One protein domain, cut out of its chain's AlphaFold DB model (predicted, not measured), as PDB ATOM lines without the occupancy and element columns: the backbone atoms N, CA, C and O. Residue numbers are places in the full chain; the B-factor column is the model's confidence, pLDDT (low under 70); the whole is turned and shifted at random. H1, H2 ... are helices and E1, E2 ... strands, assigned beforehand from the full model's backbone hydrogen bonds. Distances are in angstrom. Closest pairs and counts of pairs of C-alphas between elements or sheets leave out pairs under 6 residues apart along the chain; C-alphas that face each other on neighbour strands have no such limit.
ATOM      1  N   THR A 408      41.998 -22.023  26.979       76.94
ATOM      2  CA  THR A 408      42.428 -20.631  26.798       76.94
ATOM      3  C   THR A 408      43.378 -20.200  27.916       76.94
ATOM      4  O   THR A 408      43.238 -20.646  29.061       76.94
ATOM      5  N   PRO A 409      44.382 -19.348  27.642       69.94
ATOM      6  CA  PRO A 409      45.166 -18.729  28.704       69.94
ATOM      7  C   PRO A 409      44.271 -17.847  29.590       69.94
ATOM      8  O   PRO A 409      43.523 -17.012  29.083       69.94
ATOM      9  N   GLY A 410      44.369 -18.008  30.912       60.97
ATOM     10  CA  GLY A 410      43.789 -17.063  31.866       60.97
ATOM     11  C   GLY A 410      44.541 -15.726  31.861       60.97
ATOM     12  O   GLY A 410      45.747 -15.685  31.595       60.97
ATOM     13  N   LEU A 411      43.832 -14.629  32.158       49.19
ATOM     14  CA  LEU A 411      44.421 -13.286  32.280       49.19
ATOM     15  C   LEU A 411      45.384 -13.209  33.481       49.19
ATOM     16  O   LEU A 411      46.527 -12.790  33.306       49.19
ATOM     17  N   ASP A 412      44.960 -13.728  34.642       48.31
ATOM     18  CA  ASP A 412      45.735 -13.763  35.898       48.31
ATOM     19  C   ASP A 412      45.951 -15.185  36.462       48.31
ATOM     20  O   ASP A 412      46.690 -15.383  37.427       48.31
ATOM     21  N   HIS A 413      45.351 -16.199  35.830       54.91
ATOM     22  CA  HIS A 413      45.430 -17.606  36.237       54.91
ATOM     23  C   HIS A 413      46.237 -18.442  35.223       54.91
ATOM     24  O   HIS A 413      46.646 -17.963  34.163       54.91
ATOM     25  N   ASP A 414      46.486 -19.716  35.549       66.56
ATOM     26  CA  ASP A 414      46.995 -20.702  34.578       66.56
ATOM     27  C   ASP A 414      45.975 -20.905  33.431       66.56
ATOM     28  O   ASP A 414      44.950 -20.227  33.351       66.56
ATOM     29  N   PHE A 415      46.236 -21.831  32.514       76.69
ATOM     30  CA  PHE A 415      45.264 -22.172  31.472       76.69
ATOM     31  C   PHE A 415      43.922 -22.631  32.062       76.69
ATOM     32  O   PHE A 415      43.891 -23.452  32.981       76.69
ATOM     33  N   VAL A 416      42.828 -22.120  31.501       76.38
ATOM     34  CA  VAL A 416      41.457 -22.480  31.874       76.38
ATOM     35  C   VAL A 416      40.794 -23.247  30.739       76.38
ATOM     36  O   VAL A 416      41.109 -23.062  29.561       76.38
ATOM     37  N   ARG A 417      39.886 -24.146  31.107       85.44
ATOM     38  CA  ARG A 417      39.071 -24.896  30.152       85.44
ATOM     39  C   ARG A 417      38.147 -23.953  29.395       85.44
ATOM     40  O   ARG A 417      37.681 -22.972  29.962       85.44
ATOM     41  N   GLN A 418      37.889 -24.268  28.136       84.44
ATOM     42  CA  GLN A 418      36.963 -23.550  27.276       84.44
ATOM     43  C   GLN A 418      36.136 -24.574  26.494       84.44
ATOM     44  O   GLN A 418      36.573 -25.021  25.437       84.44
ATOM     45  N   PRO A 419      34.951 -24.962  26.990       85.56
ATOM     46  CA  PRO A 419      34.072 -25.861  26.258       85.56
ATOM     47  C   PRO A 419      33.762 -25.328  24.851       85.56
ATOM     48  O   PRO A 419      33.634 -24.117  24.656       85.56
ATOM     49  N   ARG A 420      33.624 -26.230  23.875       88.19
ATOM     50  CA  ARG A 420      33.283 -25.912  22.479       88.19
ATOM     51  C   ARG A 420      32.156 -26.791  21.976       88.19
ATOM     52  O   ARG A 420      32.102 -27.971  22.316       88.19
ATOM     53  N   ARG A 421      31.293 -26.244  21.121       86.69
ATOM     54  CA  ARG A 421      30.307 -27.052  20.394       86.69
ATOM     55  C   ARG A 421      30.988 -27.880  19.313       86.69
ATOM     56  O   ARG A 421      31.953 -27.430  18.696       86.69
ATOM     57  N   ARG A 422      30.429 -29.052  19.011       89.44
ATOM     58  CA  ARG A 422      30.871 -29.916  17.911       89.44
ATOM     59  C   ARG A 422      30.961 -29.128  16.603       89.44
ATOM     60  O   ARG A 422      31.981 -29.195  15.926       89.44
ATOM     61  N   GLY A 423      29.935 -28.341  16.271       85.50
ATOM     62  CA  GLY A 423      29.924 -27.528  15.050       85.50
ATOM     63  C   GLY A 423      31.070 -26.509  14.957       85.50
ATOM     64  O   GLY A 423      31.574 -26.261  13.866       85.50
ATOM     65  N   GLU A 424      31.529 -25.959  16.087       86.06
ATOM     66  CA  GLU A 424      32.665 -25.023  16.125       86.06
ATOM     67  C   GLU A 424      33.991 -25.733  15.828       86.06
ATOM     68  O   GLU A 424      34.830 -25.196  15.104       86.06
ATOM     69  N   LEU A 425      34.162 -26.954  16.343       88.06
ATOM     70  CA  LEU A 425      35.376 -27.748  16.137       88.06
ATOM     71  C   LEU A 425      35.524 -28.215  14.680       88.06
ATOM     72  O   LEU A 425      36.644 -28.279  14.174       88.06
ATOM     73  N   HIS A 426      34.406 -28.464  13.992       86.38
ATOM     74  CA  HIS A 426      34.377 -28.811  12.564       86.38
ATOM     75  C   HIS A 426      34.627 -27.627  11.630       86.38
ATOM     76  O   HIS A 426      35.046 -27.819  10.495       86.38
ATOM     77  N   ALA A 427      34.416 -26.388  12.080       77.38
ATOM     78  CA  ALA A 427      34.444 -25.217  11.201       77.38
ATOM     79  C   ALA A 427      35.804 -24.962  10.517       77.38
ATOM     80  O   ALA A 427      35.871 -24.200   9.554       77.38
ATOM     81  N   ARG A 428      36.892 -25.559  11.019       70.06
ATOM     82  CA  ARG A 428      38.262 -25.320  10.537       70.06
ATOM     83  C   ARG A 428      38.932 -26.531   9.887       70.06
ATOM     84  O   ARG A 428      40.025 -26.381   9.343       70.06
ATOM     85  N   ARG A 429      38.325 -27.722   9.945       76.00
ATOM     86  CA  ARG A 429      38.961 -28.988   9.544       76.00
ATOM     87  C   ARG A 429      37.969 -29.989   8.967       76.00
ATOM     88  O   ARG A 429      36.761 -29.828   9.076       76.00
ATOM     89  N   ASP A 430      38.527 -31.026   8.351       78.25
ATOM     90  CA  ASP A 430      37.780 -32.197   7.907       78.25
ATOM     91  C   ASP A 430      37.089 -32.912   9.083       78.25
ATOM     92  O   ASP A 430      37.670 -33.062  10.165       78.25
ATOM     93  N   ALA A 431      35.853 -33.356   8.852       82.44
ATOM     94  CA  ALA A 431      34.985 -33.871   9.901       82.44
ATOM     95  C   ALA A 431      35.427 -35.241  10.441       82.44
ATOM     96  O   ALA A 431      35.328 -35.481  11.647       82.44
ATOM     97  N   ASP A 432      35.967 -36.116   9.589       86.25
ATOM     98  CA  ASP A 432      36.327 -37.486   9.974       86.25
ATOM     99  C   ASP A 432      37.532 -37.496  10.924       86.25
ATOM    100  O   ASP A 432      37.572 -38.243  11.911       86.25
ATOM    101  N   GLY A 433      38.503 -36.613  10.665       88.94
ATOM    102  CA  GLY A 433      39.649 -36.403  11.547       88.94
ATOM    103  C   GLY A 433      39.239 -35.885  12.926       88.94
ATOM    104  O   GLY A 433      39.715 -36.394  13.943       88.94
ATOM    105  N   VAL A 434      38.330 -34.906  12.971       91.94
ATOM    106  CA  VAL A 434      37.832 -34.332  14.229       91.94
ATOM    107  C   VAL A 434      37.061 -35.374  15.037       91.94
ATOM    108  O   VAL A 434      37.385 -35.581  16.206       91.94
ATOM    109  N   GLU A 435      36.105 -36.090  14.437       92.31
ATOM    110  CA  GLU A 435      35.327 -37.110  15.159       92.31
ATOM    111  C   GLU A 435      36.207 -38.265  15.653       92.31
ATOM    112  O   GLU A 435      36.016 -38.733  16.774       92.31
ATOM    113  N   SER A 436      37.229 -38.673  14.891       93.06
ATOM    114  CA  SER A 436      38.187 -39.695  15.338       93.06
ATOM    115  C   SER A 436      38.926 -39.273  16.615       93.06
ATOM    116  O   SER A 436      39.106 -40.081  17.529       93.06
ATOM    117  N   VAL A 437      39.335 -38.001  16.710       95.19
ATOM    118  CA  VAL A 437      39.977 -37.454  17.916       95.19
ATOM    119  C   VAL A 437      38.977 -37.347  19.065       95.19
ATOM    120  O   VAL A 437      39.274 -37.799  20.174       95.19
ATOM    121  N   LEU A 438      37.795 -36.779  18.816       94.75
ATOM    122  CA  LEU A 438      36.768 -36.601  19.841       94.75
ATOM    123  C   LEU A 438      36.332 -37.943  20.434       94.75
ATOM    124  O   LEU A 438      36.290 -38.066  21.658       94.75
ATOM    125  N   ALA A 439      36.094 -38.958  19.601       94.69
ATOM    126  CA  ALA A 439      35.749 -40.304  20.044       94.69
ATOM    127  C   ALA A 439      36.881 -40.931  20.871       94.69
ATOM    128  O   ALA A 439      36.669 -41.284  22.029       94.69
ATOM    129  N   ALA A 440      38.111 -40.976  20.341       95.88
ATOM    130  CA  ALA A 440      39.233 -41.635  21.012       95.88
ATOM    131  C   ALA A 440      39.561 -41.023  22.387       95.88
ATOM    132  O   ALA A 440      39.814 -41.745  23.355       95.88
ATOM    133  N   PHE A 441      39.544 -39.690  22.502       96.12
ATOM    134  CA  PHE A 441      39.806 -39.024  23.778       96.12
ATOM    135  C   PHE A 441      38.601 -39.056  24.734       96.12
ATOM    136  O   PHE A 441      38.809 -39.053  25.952       96.12
ATOM    137  N   THR A 442      37.364 -39.117  24.232       94.94
ATOM    138  CA  THR A 442      36.163 -39.288  25.073       94.94
ATOM    139  C   THR A 442      36.094 -40.703  25.649       94.94
ATOM    140  O   THR A 442      35.904 -40.854  26.857       94.94
ATOM    141  N   ASP A 443      36.361 -41.730  24.838       92.19
ATOM    142  CA  ASP A 443      36.412 -43.137  25.265       92.19
ATOM    143  C   ASP A 443      37.503 -43.376  26.316       92.19
ATOM    144  O   ASP A 443      37.321 -44.123  27.279       92.19
ATOM    145  N   ALA A 444      38.634 -42.680  26.183       92.00
ATOM    146  CA  ALA A 444      39.702 -42.708  27.175       92.00
ATOM    147  C   ALA A 444      39.359 -41.956  28.479       92.00
ATOM    148  O   ALA A 444      40.073 -42.114  29.472       92.00
ATOM    149  N   GLY A 445      38.279 -41.165  28.504       91.75
ATOM    150  CA  GLY A 445      37.882 -40.327  29.641       91.75
ATOM    151  C   GLY A 445      38.714 -39.050  29.801       91.75
ATOM    152  O   GLY A 445      38.776 -38.495  30.898       91.75
ATOM    153  N   LEU A 446      39.379 -38.605  28.732       95.06
ATOM    154  CA  LEU A 446      40.223 -37.405  28.696       95.06
ATOM    155  C   LEU A 446      39.454 -36.169  28.211       95.06
ATOM    156  O   LEU A 446      39.769 -35.049  28.619       95.06
ATOM    157  N   LEU A 447      38.423 -36.376  27.389       94.88
ATOM    158  CA  LEU A 447      37.411 -35.379  27.051       94.88
ATOM    159  C   LEU A 447      36.064 -35.743  27.679       94.88
ATOM    160  O   LEU A 447      35.750 -36.912  27.918       94.88
ATOM    161  N   ARG A 448      35.270 -34.714  27.960       89.38
ATOM    162  CA  ARG A 448      33.871 -34.809  28.369       89.38
ATOM    163  C   ARG A 448      33.005 -34.363  27.200       89.38
ATOM    164  O   ARG A 448      33.261 -33.306  26.634       89.38
ATOM    165  N   GLN A 449      31.967 -35.138  26.911       88.88
ATOM    166  CA  GLN A 449      30.908 -34.779  25.977       88.88
ATOM    167  C   GLN A 449      29.603 -34.553  26.751       88.88
ATOM    168  O   GLN A 449      29.246 -35.361  27.612       88.88
ATOM    169  N   GLU A 450      28.887 -33.482  26.434       81.38
ATOM    170  CA  GLU A 450      27.517 -33.226  26.883       81.38
ATOM    171  C   GLU A 450      26.630 -33.090  25.646       81.38
ATOM    172  O   GLU A 450      26.967 -32.356  24.720       81.38
ATOM    173  N   ARG A 451      25.536 -33.855  25.590       77.12
ATOM    174  CA  ARG A 451      24.686 -33.903  24.397       77.12
ATOM    175  C   ARG A 451      23.845 -32.636  24.286       77.12
ATOM    176  O   ARG A 451      23.229 -32.224  25.267       77.12
ATOM    177  N   GLY A 452      23.823 -32.051  23.094       67.06
ATOM    178  CA  GLY A 452      22.938 -30.946  22.750       67.06
ATOM    179  C   GLY A 452      21.575 -31.435  22.258       67.06
ATOM    180  O   GLY A 452      21.312 -32.634  22.165       67.06
ATOM    181  N   THR A 453      20.705 -30.493  21.887       70.00
ATOM    182  CA  THR A 453      19.409 -30.787  21.243       70.00
ATOM    183  C   THR A 453      19.574 -31.463  19.882       70.00
ATOM    184  O   THR A 453      18.746 -32.277  19.481       70.00
ATOM    185  N   VAL A 454      20.655 -31.136  19.175       75.38
ATOM    186  CA  VAL A 454      21.092 -31.790  17.938       75.38
ATOM    187  C   VAL A 454      22.582 -32.102  18.033       75.38
ATOM    188  O   VAL A 454      23.305 -31.453  18.783       75.38
ATOM    189  N   ALA A 455      23.066 -33.049  17.226       77.62
ATOM    190  CA  ALA A 455      24.458 -33.505  17.293       77.62
ATOM    191  C   ALA A 455      25.493 -32.373  17.138       77.62
ATOM    192  O   ALA A 455      26.558 -32.440  17.745       77.62
ATOM    193  N   ALA A 456      25.202 -31.334  16.347       78.19
ATOM    194  CA  ALA A 456      26.090 -30.180  16.167       78.19
ATOM    195  C   ALA A 456      26.236 -29.310  17.434       78.19
ATOM    196  O   ALA A 456      27.253 -28.632  17.589       78.19
ATOM    197  N   ASP A 457      25.250 -29.368  18.332       77.31
ATOM    198  CA  ASP A 457      25.221 -28.655  19.611       77.31
ATOM    199  C   ASP A 457      25.804 -29.480  20.767       77.31
ATOM    200  O   ASP A 457      25.800 -29.016  21.907       77.31
ATOM    201  N   ASP A 458      26.318 -30.686  20.496       84.00
ATOM    202  CA  ASP A 458      27.073 -31.443  21.493       84.00
ATOM    203  C   ASP A 458      28.287 -30.628  21.942       84.00
ATOM    204  O   ASP A 458      29.085 -30.166  21.126       84.00
ATOM    205  N   TRP A 459      28.442 -30.471  23.249       86.31
ATOM    206  CA  TRP A 459      29.558 -29.761  23.851       86.31
ATOM    207  C   TRP A 459      30.688 -30.721  24.180       86.31
ATOM    208  O   TRP A 459      30.465 -31.773  24.779       86.31
ATOM    209  N   PHE A 460      31.906 -30.310  23.858       90.94
ATOM    210  CA  PHE A 460      33.136 -30.983  24.238       90.94
ATOM    211  C   PHE A 460      33.969 -30.089  25.149       90.94
ATOM    212  O   PHE A 460      34.079 -28.883  24.933       90.94
ATOM    213  N   ASP A 461      34.561 -30.693  26.171       90.44
ATOM    214  CA  ASP A 461      35.453 -30.036  27.126       90.44
ATOM    215  C   ASP A 461      36.572 -30.995  27.547       90.44
ATOM    216  O   ASP A 461      36.430 -32.219  27.479       90.44
ATOM    217  N   VAL A 462      37.687 -30.455  28.030       91.88
ATOM    218  CA  VAL A 462      38.707 -31.250  28.709       91.88
ATOM    219  C   VAL A 462      38.125 -31.802  30.010       91.88
ATOM    220  O   VAL A 462      37.623 -31.050  30.845       91.88
ATOM    221  N   ALA A 463      38.233 -33.118  30.224       88.81
ATOM    222  CA  ALA A 463      37.601 -33.778  31.370       88.81
ATOM    223  C   ALA A 463      38.067 -33.205  32.723       88.81
ATOM    224  O   ALA A 463      37.271 -33.098  33.652       88.81
ATOM    225  N   HIS A 464      39.342 -32.809  32.829       88.69
ATOM    226  CA  HIS A 464      39.876 -32.092  33.989       88.69
ATOM    227  C   HIS A 464      41.138 -31.291  33.637       88.69
ATOM    228  O   HIS A 464      41.974 -31.746  32.857       88.69
ATOM    229  N   GLU A 465      41.381 -30.172  34.328       86.81
ATOM    230  CA  GLU A 465      42.619 -29.366  34.219       86.81
ATOM    231  C   GLU A 465      43.910 -30.158  34.508       86.81
ATOM    232  O   GLU A 465      45.012 -29.717  34.182       86.81
ATOM    233  N   ALA A 466      43.786 -31.349  35.100       89.00
ATOM    234  CA  ALA A 466      44.916 -32.231  35.363       89.00
ATOM    235  C   ALA A 466      45.572 -32.675  34.048       89.00
ATOM    236  O   ALA A 466      46.793 -32.809  34.010       89.00
ATOM    237  N   LEU A 467      44.792 -32.823  32.968       92.12
ATOM    238  CA  LEU A 467      45.310 -33.140  31.638       92.12
ATOM    239  C   LEU A 467      46.166 -31.995  31.085       92.12
ATOM    240  O   LEU A 467      47.262 -32.231  30.585       92.12
ATOM    241  N   ILE A 468      45.699 -30.756  31.250       89.75
ATOM    242  CA  ILE A 468      46.394 -29.542  30.797       89.75
ATOM    243  C   ILE A 468      47.758 -29.403  31.487       89.75
ATOM    244  O   ILE A 468      48.749 -29.026  30.863       89.75
ATOM    245  N   ARG A 469      47.820 -29.725  32.785       86.44
ATOM    246  CA  ARG A 469      49.047 -29.636  33.591       86.44
ATOM    247  C   ARG A 469      50.024 -30.783  33.331       86.44
ATOM    248  O   ARG A 469      51.232 -30.568  33.381       86.44
ATOM    249  N   ASN A 470      49.513 -31.991  33.086       89.88
ATOM    250  CA  ASN A 470      50.320 -33.214  33.127       89.88
ATOM    251  C   ASN A 470      50.556 -33.883  31.775       89.88
ATOM    252  O   ASN A 470      51.318 -34.842  31.734       89.88
ATOM    253  N   TRP A 471      49.976 -33.395  30.675       94.38
ATOM    254  CA  TRP A 471      50.328 -33.856  29.331       94.38
ATOM    255  C   TRP A 471      51.353 -32.905  28.689       94.38
ATOM    256  O   TRP A 471      50.979 -31.824  28.224       94.38
TER     257      TRP A 471
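AT A GLANCE: This is residues 408 to 471 of the 848 residues of an uncharacterized protein of bacterium YEK0313 (UniProt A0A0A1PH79). What does one see first along the printed part? The hairpin of E2 and E3 makes the middle, with H2 packed on E2 by its residues 437 to 442 and H1 by the start of E3. E1 and H3 lie at the end of the domain away from H1, where residues 408 to 409 fold back on E1. What is it built of? The 64 printed residues hold, in order, E1 H1 H2 E2 E3 H3, with antiparallel E2 - E3 as the sheet; the class is mixed, helices and strands. How compact is it? It is only just compact, close to loose, with a radius of gyration of the C-alphas of 12.5 A and spans of 34 by 24 by 22 A.

HOW THE PARTS SIT: What joins the sheet? E2, residues 447 to 450, and E3, residues 459 to 462, form an antiparallel hairpin at 154 degrees, with N 448 and O 461 2.8 A apart, within hydrogen-bond range. Residues 420 to 421 pair antiparallel with residues 459 to 460 of E3. Where are the helices? H2, residues 431 to 443, comes closest to E2 at the C-alphas of Phe 441 and Leu 447, 5.5 A apart. H1, residues 422 to 426, is close to H2 but not clearly touching: their closest C-alphas, of His 426 and Val 434, are 6.7 A apart. H3, residues 465 to 470, is apart from H2; in H1, H2 and H3 every O i to N i+4 pair is within hydrogen-bond range. Where is E1? E1, residues 415 to 417, pairs with no named strand; its closest C-alpha to H3 is that of Arg 417, 7.0 A from that of Glu 465.

IN THESE COORDINATES: Where does the first element begin? C-alpha 415 of E1 is at (45.264, -22.172, 31.472). Which are longer? H2 spans 18.0 A, E3 10.5 A and E2 10.1 A; H3 spans 8.7 A, E1 6.9 A and H1 6.5 A. Where does the last element end? C-alpha 470 of H3 is at (50.320, -33.214, 33.127).

THE WHOLE: How far does it reach? The two C-alphas farthest apart, of Asp 412 and Asp 432, are 36.4 A apart. Is it unbroken? The printed part has no cut, and no link is long. Where is the model's confidence low? Residues 409 to 414 and 452 have pLDDT under 70.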